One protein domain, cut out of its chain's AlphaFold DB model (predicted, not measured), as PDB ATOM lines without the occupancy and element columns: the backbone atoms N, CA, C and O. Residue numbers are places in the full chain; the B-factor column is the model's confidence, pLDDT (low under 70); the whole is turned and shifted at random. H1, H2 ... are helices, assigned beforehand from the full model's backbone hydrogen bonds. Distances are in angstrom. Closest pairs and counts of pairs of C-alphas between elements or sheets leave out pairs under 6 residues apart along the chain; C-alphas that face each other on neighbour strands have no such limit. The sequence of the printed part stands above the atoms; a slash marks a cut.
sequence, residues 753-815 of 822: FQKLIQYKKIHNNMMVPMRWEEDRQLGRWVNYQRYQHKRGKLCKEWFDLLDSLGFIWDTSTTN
ATOM      1  N   PHE A 753     128.274 257.551 321.878       69.25
ATOM      2  CA  PHE A 753     127.377 257.245 320.763       69.25
ATOM      3  C   PHE A 753     126.739 255.847 320.906       69.25
ATOM      4  O   PHE A 753     125.535 255.687 320.717       69.25
ATOM      5  N   GLN A 754     127.497 254.837 321.351       70.06
ATOM      6  CA  GLN A 754     126.950 253.518 321.697       70.06
ATOM      7  C   GLN A 754     125.975 253.578 322.883       70.06
ATOM      8  O   GLN A 754     124.927 252.932 322.832       70.06
ATOM      9  N   LYS A 755     126.261 254.388 323.914       76.19
ATOM     10  CA  LYS A 755     125.301 254.671 324.997       76.19
ATOM     11  C   LYS A 755     124.028 255.348 324.474       76.19
ATOM     12  O   LYS A 755     122.940 254.956 324.878       76.19
ATOM     13  N   LEU A 756     124.130 256.292 323.535       75.25
ATOM     14  CA  LEU A 756     122.967 256.920 322.895       75.25
ATOM     15  C   LEU A 756     122.127 255.909 322.088       75.25
ATOM     16  O   LEU A 756     120.900 255.961 322.123       75.25
ATOM     17  N   ILE A 757     122.761 254.937 321.421       74.06
ATOM     18  CA  ILE A 757     122.053 253.827 320.754       74.06
ATOM     19  C   ILE A 757     121.344 252.919 321.773       74.06
ATOM     20  O   ILE A 757     120.222 252.480 321.520       74.06
ATOM     21  N   GLN A 758     121.963 252.634 322.924       74.00
ATOM     22  CA  GLN A 758     121.324 251.871 324.007       74.00
ATOM     23  C   GLN A 758     120.129 252.638 324.589       74.00
ATOM     24  O   GLN A 758     119.038 252.080 324.674       74.00
ATOM     25  N   TYR A 759     120.298 253.931 324.870       78.19
ATOM     26  CA  TYR A 759     119.232 254.842 325.290       78.19
ATOM     27  C   TYR A 759     118.052 254.834 324.304       78.19
ATOM     28  O   TYR A 759     116.910 254.620 324.711       78.19
ATOM     29  N   LYS A 760     118.324 254.959 322.992       78.00
ATOM     30  CA  LYS A 760     117.290 254.917 321.942       78.00
ATOM     31  C   LYS A 760     116.486 253.616 321.968       78.00
ATOM     32  O   LYS A 760     115.280 253.651 321.753       78.00
ATOM     33  N   LYS A 761     117.124 252.476 322.257       76.62
ATOM     34  CA  LYS A 761     116.444 251.171 322.367       76.62
ATOM     35  C   LYS A 761     115.552 251.043 323.605       76.62
ATOM     36  O   LYS A 761     114.626 250.242 323.567       76.62
ATOM     37  N   ILE A 762     115.832 251.784 324.677       79.69
ATOM     38  CA  ILE A 762     115.090 251.707 325.946       79.69
ATOM     39  C   ILE A 762     113.930 252.713 325.961       79.69
ATOM     40  O   ILE A 762     112.805 252.345 326.283       79.69
ATOM     41  N   HIS A 763     114.177 253.966 325.568       76.31
ATOM     42  CA  HIS A 763     113.193 255.057 325.671       76.31
ATOM     43  C   HIS A 763     112.487 255.395 324.346       76.31
ATOM     44  O   HIS A 763     111.688 256.329 324.297       76.31
ATOM     45  N   ASN A 764     112.808 254.679 323.260       77.00
ATOM     46  CA  ASN A 764     112.323 254.899 321.888       77.00
ATOM     47  C   ASN A 764     112.526 256.334 321.340       77.00
ATOM     48  O   ASN A 764     111.947 256.718 320.327       77.00
ATOM     49  N   ASN A 765     113.371 257.136 321.990       73.88
ATOM     50  CA  ASN A 765     113.685 258.515 321.625       73.88
ATOM     51  C   ASN A 765     115.181 258.800 321.859       73.88
ATOM     52  O   ASN A 765     115.901 257.966 322.398       73.88
ATOM     53  N   MET A 766     115.665 259.975 321.447       69.69
ATOM     54  CA  MET A 766     117.041 260.441 321.715       69.69
ATOM     55  C   MET A 766     117.083 261.798 322.432       69.69
ATOM     56  O   MET A 766     118.110 262.474 322.465       69.69
ATOM     57  N   MET A 767     115.962 262.206 323.027       74.62
ATOM     58  CA  MET A 767     115.895 263.376 323.891       74.62
ATOM     59  C   MET A 767     116.436 262.997 325.266       74.62
ATOM     60  O   MET A 767     115.662 262.649 326.147       74.62
ATOM     61  N   VAL A 768     117.759 263.048 325.449       77.25
ATOM     62  CA  VAL A 768     118.400 262.842 326.759       77.25
ATOM     63  C   VAL A 768     118.442 264.174 327.530       77.25
ATOM     64  O   VAL A 768     119.214 265.061 327.150       77.25
ATOM     65  N   PRO A 769     117.655 264.361 328.609       76.75
ATOM     66  CA  PRO A 769     117.837 265.435 329.577       76.75
ATOM     67  C   PRO A 769     119.295 265.676 329.988       76.75
ATOM     68  O   PRO A 769     120.017 264.758 330.370       76.75
ATOM     69  N   MET A 770     119.709 266.947 330.034       68.62
ATOM     70  CA  MET A 770     121.055 267.351 330.485       68.62
ATOM     71  C   MET A 770     121.385 266.872 331.915       68.62
ATOM     72  O   MET A 770     122.554 266.721 332.269       68.62
ATOM     73  N   ARG A 771     120.353 266.636 332.736       72.00
ATOM     74  CA  ARG A 771     120.438 266.126 334.112       72.00
ATOM     75  C   ARG A 771     119.934 264.676 334.253       72.00
ATOM     76  O   ARG A 771     119.466 264.333 335.330       72.00
ATOM     77  N   TRP A 772     120.013 263.845 333.202       77.62
ATOM     78  CA  TRP A 772     119.628 262.421 333.267       77.62
ATOM     79  C   TRP A 772     120.261 261.731 334.481       77.62
ATOM     80  O   TRP A 772     121.479 261.789 334.654       77.62
ATOM     81  N   GLU A 773     119.449 261.131 335.350       69.50
ATOM     82  CA  GLU A 773     119.908 260.762 336.694       69.50
ATOM     83  C   GLU A 773     120.814 259.526 336.692       69.50
ATOM     84  O   GLU A 773     121.820 259.512 337.400       69.50
ATOM     85  N   GLU A 774     120.518 258.552 335.829       74.06
ATOM     86  CA  GLU A 774     121.253 257.286 335.689       74.06
ATOM     87  C   GLU A 774     122.629 257.460 335.010       74.06
ATOM     88  O   GLU A 774     123.557 256.689 335.242       74.06
ATOM     89  N   ASP A 775     122.764 258.484 334.160       77.12
ATOM     90  CA  ASP A 775     123.974 258.802 333.398       77.12
ATOM     91  C   ASP A 775     124.025 260.295 333.034       77.12
ATOM     92  O   ASP A 775     123.766 260.737 331.906       77.12
ATOM     93  N   ARG A 776     124.444 261.091 334.019       78.00
ATOM     94  CA  ARG A 776     124.694 262.531 333.858       78.00
ATOM     95  C   ARG A 776     125.805 262.834 332.840       78.00
ATOM     96  O   ARG A 776     125.926 263.982 332.417       78.00
ATOM     97  N   GLN A 777     126.632 261.856 332.449       73.19
ATOM     98  CA  GLN A 777     127.679 262.052 331.441       73.19
ATOM     99  C   GLN A 777     127.079 262.029 330.034       73.19
ATOM    100  O   GLN A 777     127.392 262.915 329.239       73.19
ATOM    101  N   LEU A 778     126.167 261.091 329.752       79.06
ATOM    102  CA  LEU A 778     125.438 261.029 328.482       79.06
ATOM    103  C   LEU A 778     124.602 262.299 328.258       79.06
ATOM    104  O   LEU A 778     124.722 262.925 327.207       79.06
ATOM    105  N   GLY A 779     123.832 262.739 329.261       79.12
ATOM    106  CA  GLY A 779     123.024 263.966 329.172       79.12
ATOM    107  C   GLY A 779     123.851 265.231 328.905       79.12
ATOM    108  O   GLY A 779     123.483 266.065 328.073       79.12
ATOM    109  N   ARG A 780     125.022 265.361 329.549       77.81
ATOM    110  CA  ARG A 780     125.979 266.448 329.271       77.81
ATOM    111  C   ARG A 780     126.586 266.335 327.866       77.81
ATOM    112  O   ARG A 780     126.668 267.341 327.167       77.81
ATOM    113  N   TRP A 781     126.978 265.134 327.438       82.44
ATOM    114  CA  TRP A 781     127.596 264.888 326.129       82.44
ATOM    115  C   TRP A 781     126.637 265.160 324.961       82.44
ATOM    116  O   TRP A 781     127.041 265.809 323.995       82.44
ATOM    117  N   VAL A 782     125.368 264.749 325.074       82.50
ATOM    118  CA  VAL A 782     124.294 265.030 324.101       82.50
ATOM    119  C   VAL A 782     124.078 266.536 323.941       82.50
ATOM    120  O   VAL A 782     124.044 267.039 322.817       82.50
ATOM    121  N   ASN A 783     124.000 267.280 325.050       80.06
ATOM    122  CA  ASN A 783     123.858 268.735 324.994       80.06
ATOM    123  C   ASN A 783     125.106 269.414 324.390       80.06
ATOM    124  O   ASN A 783     124.992 270.360 323.612       80.06
ATOM    125  N   TYR A 784     126.301 268.885 324.670       74.44
ATOM    126  CA  TYR A 784     127.549 269.363 324.069       74.44
ATOM    127  C   TYR A 784     127.599 269.137 322.546       74.44
ATOM    128  O   TYR A 784     128.043 270.035 321.832       74.44
ATOM    129  N   GLN A 785     127.082 268.015 322.014       77.88
ATOM    130  CA  GLN A 785     127.005 267.816 320.554       77.88
ATOM    131  C   GLN A 785     126.098 268.870 319.897       77.88
ATOM    132  O   GLN A 785     126.493 269.492 318.911       77.88
ATOM    133  N   ARG A 786     124.919 269.139 320.482       81.31
ATOM    134  CA  ARG A 786     123.999 270.194 320.013       81.31
ATOM    135  C   ARG A 786     124.644 271.582 320.048       81.31
ATOM    136  O   ARG A 786     124.507 272.348 319.096       81.31
ATOM    137  N   TYR A 787     125.390 271.892 321.109       75.94
ATOM    138  CA  TYR A 787     126.139 273.144 321.237       75.94
ATOM    139  C   TYR A 787     127.229 273.295 320.161       75.94
ATOM    140  O   TYR A 787     127.329 274.358 319.549       75.94
ATOM    141  N   GLN A 788     128.012 272.243 319.885       62.66
ATOM    142  CA  GLN A 788     129.057 272.301 318.853       62.66
ATOM    143  C   GLN A 788     128.478 272.390 317.437       62.66
ATOM    144  O   GLN A 788     128.990 273.165 316.629       62.66
ATOM    145  N   HIS A 789     127.373 271.689 317.153       73.50
ATOM    146  CA  HIS A 789     126.631 271.850 315.899       73.50
ATOM    147  C   HIS A 789     126.140 273.299 315.723       73.50
ATOM    148  O   HIS A 789     126.430 273.927 314.710       73.50
ATOM    149  N   LYS A 790     125.522 273.894 316.757       76.38
ATOM    150  CA  LYS A 790     125.073 275.302 316.744       76.38
ATOM    151  C   LYS A 790     126.213 276.323 316.564       76.38
ATOM    152  O   LYS A 790     125.946 277.458 316.176       76.38
ATOM    153  N   ARG A 791     127.470 275.949 316.830       64.38
ATOM    154  CA  ARG A 791     128.666 276.781 316.581       64.38
ATOM    155  C   ARG A 791     129.406 276.444 315.280       64.38
ATOM    156  O   ARG A 791     130.461 277.026 315.051       64.38
ATOM    157  N   GLY A 792     128.915 275.504 314.466       60.62
ATOM    158  CA  GLY A 792     129.612 275.032 313.261       60.62
ATOM    159  C   GLY A 792     130.929 274.292 313.542       60.62
ATOM    160  O   GLY A 792     131.745 274.139 312.642       60.62
ATOM    161  N   LYS A 793     131.164 273.851 314.788       54.84
ATOM    162  CA  LYS A 793     132.420 273.221 315.245       54.84
ATOM    163  C   LYS A 793     132.338 271.692 315.387       54.84
ATOM    164  O   LYS A 793     133.282 271.067 315.867       54.84
ATOM    165  N   LEU A 794     131.222 271.076 314.990       64.56
ATOM    166  CA  LEU A 794     131.095 269.619 314.886       64.56
ATOM    167  C   LEU A 794     131.618 269.157 313.516       64.56
ATOM    168  O   LEU A 794     131.210 269.708 312.498       64.56
ATOM    169  N   CYS A 795     132.504 268.157 313.469       58.53
ATOM    170  CA  CYS A 795     132.995 267.642 312.189       58.53
ATOM    171  C   CYS A 795     131.911 266.844 311.444       58.53
ATOM    172  O   CYS A 795     131.094 266.153 312.058       58.53
ATOM    173  N   LYS A 796     131.947 266.920 310.108       51.34
ATOM    174  CA  LYS A 796     130.956 266.318 309.203       51.34
ATOM    175  C   LYS A 796     130.721 264.828 309.488       51.34
ATOM    176  O   LYS A 796     129.589 264.423 309.699       51.34
ATOM    177  N   GLU A 797     131.793 264.054 309.664       50.91
ATOM    178  CA  GLU A 797     131.755 262.619 310.002       50.91
ATOM    179  C   GLU A 797     130.920 262.282 311.258       50.91
ATOM    180  O   GLU A 797     130.297 261.223 311.329       50.91
ATOM    181  N   TRP A 798     130.919 263.153 312.273       57.03
ATOM    182  CA  TRP A 798     130.159 262.961 313.518       57.03
ATOM    183  C   TRP A 798     128.750 263.547 313.444       57.03
ATOM    184  O   TRP A 798     127.854 263.042 314.122       57.03
ATOM    185  N   PHE A 799     128.548 264.580 312.619       68.19
ATOM    186  CA  PHE A 799     127.218 265.065 312.261       68.19
ATOM    187  C   PHE A 799     126.452 263.984 311.488       68.19
ATOM    188  O   PHE A 799     125.437 263.511 311.990       68.19
ATOM    189  N   ASP A 800     126.990 263.516 310.357       60.59
ATOM    190  CA  ASP A 800     126.371 262.518 309.473       60.59
ATOM    191  C   ASP A 800     125.995 261.237 310.243       60.59
ATOM    192  O   ASP A 800     124.910 260.678 310.069       60.59
ATOM    193  N   LEU A 801     126.860 260.783 311.161       65.56
ATOM    194  CA  LEU A 801     126.604 259.584 311.962       65.56
ATOM    195  C   LEU A 801     125.484 259.782 313.002       65.56
ATOM    196  O   LEU A 801     124.705 258.857 313.234       65.56
ATOM    197  N   LEU A 802     125.367 260.964 313.617       70.81
ATOM    198  CA  LEU A 802     124.247 261.288 314.511       70.81
ATOM    199  C   LEU A 802     122.946 261.494 313.720       70.81
ATOM    200  O   LEU A 802     121.902 260.967 314.111       70.81
ATOM    201  N   ASP A 803     123.011 262.190 312.588       73.38
ATOM    202  CA  ASP A 803     121.859 262.466 311.731       73.38
ATOM    203  C   ASP A 803     121.285 261.176 311.118       73.38
ATOM    204  O   ASP A 803     120.070 260.983 311.114       73.38
ATOM    205  N   SER A 804     122.140 260.201 310.774       69.12
ATOM    206  CA  SER A 804     121.721 258.860 310.324       69.12
ATOM    207  C   SER A 804     120.882 258.075 311.348       69.12
ATOM    208  O   SER A 804     120.140 257.164 310.977       69.12
ATOM    209  N   LEU A 805     120.946 258.428 312.640       68.31
ATOM    210  CA  LEU A 805     120.062 257.867 313.666       68.31
ATOM    211  C   LEU A 805     118.721 258.614 313.780       68.31
ATOM    212  O   LEU A 805     117.847 258.142 314.515       68.31
ATOM    213  N   GLY A 806     118.549 259.753 313.106       71.00
ATOM    214  CA  GLY A 806     117.443 260.697 313.292       71.00
ATOM    215  C   GLY A 806     117.605 261.552 314.553       71.00
ATOM    216  O   GLY A 806     116.656 261.700 315.326       71.00
ATOM    217  N   PHE A 807     118.825 262.014 314.848       78.12
ATOM    218  CA  PHE A 807     119.122 262.759 316.075       78.12
ATOM    219  C   PHE A 807     118.507 264.163 316.054       78.12
ATOM    220  O   PHE A 807     118.757 264.967 315.162       78.12
ATOM    221  N   ILE A 808     117.703 264.484 317.071       79.50
ATOM    222  CA  ILE A 808     116.994 265.765 317.126       79.50
ATOM    223  C   ILE A 808     117.954 266.858 317.615       79.50
ATOM    224  O   ILE A 808     118.296 266.913 318.801       79.50
ATOM    225  N   TRP A 809     118.389 267.727 316.702       76.06
ATOM    226  CA  TRP A 809     119.333 268.814 316.983       76.06
ATOM    227  C   TRP A 809     118.717 269.993 317.749       76.06
ATOM    228  O   TRP A 809     119.379 270.545 318.630       76.06
ATOM    229  N   ASP A 810     117.463 270.351 317.453       71.00
ATOM    230  CA  ASP A 810     116.740 271.467 318.079       71.00
ATOM    231  C   ASP A 810     115.605 270.953 318.984       71.00
ATOM    232  O   ASP A 810     114.768 270.154 318.569       71.00
ATOM    233  N   THR A 811     115.581 271.401 320.239       63.47
ATOM    234  CA  THR A 811     114.570 271.018 321.238       63.47
ATOM    235  C   THR A 811     113.379 271.974 321.310       63.47
ATOM    236  O   THR A 811     112.460 271.729 322.083       63.47
ATOM    237  N   SER A 812     113.380 273.075 320.553       55.09
ATOM    238  CA  SER A 812     112.291 274.062 320.554       55.09
ATOM    239  C   SER A 812     111.035 273.584 319.817       55.09
ATOM    240  O   SER A 812     109.932 274.027 320.126       55.09
ATOM    241  N   THR A 813     111.184 272.670 318.854       51.69
ATOM    242  CA  THR A 813     110.127 272.331 317.887       51.69
ATOM    243  C   THR A 813     109.165 271.234 318.364       51.69
ATOM    244  O   THR A 813     108.075 271.097 317.811       51.69
ATOM    245  N   THR A 814     109.529 270.439 319.378       49.44
ATOM    246  CA  THR A 814     108.722 269.283 319.823       49.44
ATOM    247  C   THR A 814     107.499 269.653 320.665       49.44
ATOM    248  O   THR A 814     106.497 268.950 320.590       49.44
ATOM    249  N   ASN A 815     107.504 270.791 321.367       43.84
ATOM    250  CA  ASN A 815     106.355 271.243 322.172       43.84
ATOM    251  C   ASN A 815     105.153 271.738 321.333       43.84
ATOM    252  O   ASN A 815     104.198 272.260 321.892       43.84
TER     253      ASN A 815
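This is residues 753 to 815 of the 822 residues of a protein of Pseudo-nitzschia australis (UniProt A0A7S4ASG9). The longest helix, H2, makes one side of a small, loosely joined frame, lying across H1 near its beginning and across H3 near its end. The 63 printed residues hold three named helices, in the order H1, H2, H3, and no named strand: class all helix. The whole is compact, with a radius of gyration of the C-alphas of 11.4 A, and spans 29 by 24 by 20 A.

H1, residues 753 to 763, begins with C-alpha 753 at (127.377, 257.245, 320.763) and measures 15.2 A. H2, residues 776 to 790, measures 21.4 A. H3, residues 796 to 803, measures 10.2 A and ends with C-alpha 803 at (121.859, 262.466, 311.731).

H1 and H2 are close but not clearly touching; their closest C-alphas, of Lys 755 and Leu 778, are 7.3 A apart. They run opposite ways at a steep tilt of 69.6 degrees, only just short of about perpendicular. H2 and H3 are also close but not clearly touching, with closest C-alphas His 789 and Phe 799 at 7.7 A, opposite ways at a steep tilt of 61 degrees. H1 and H3 are near each other. In H1, H2 and H3 every O i to N i+4 pair is within hydrogen-bond range.

The C-alphas farthest apart, of Ile 762 and Gly 792, are 30.3 A apart. The printed part has no cut. H1 to H2 is a long link, H2 to H3 a tight one. Mean pLDDT of the printed part is 70.6; residues 791 to 801 and 811 to 815 are among those under 70.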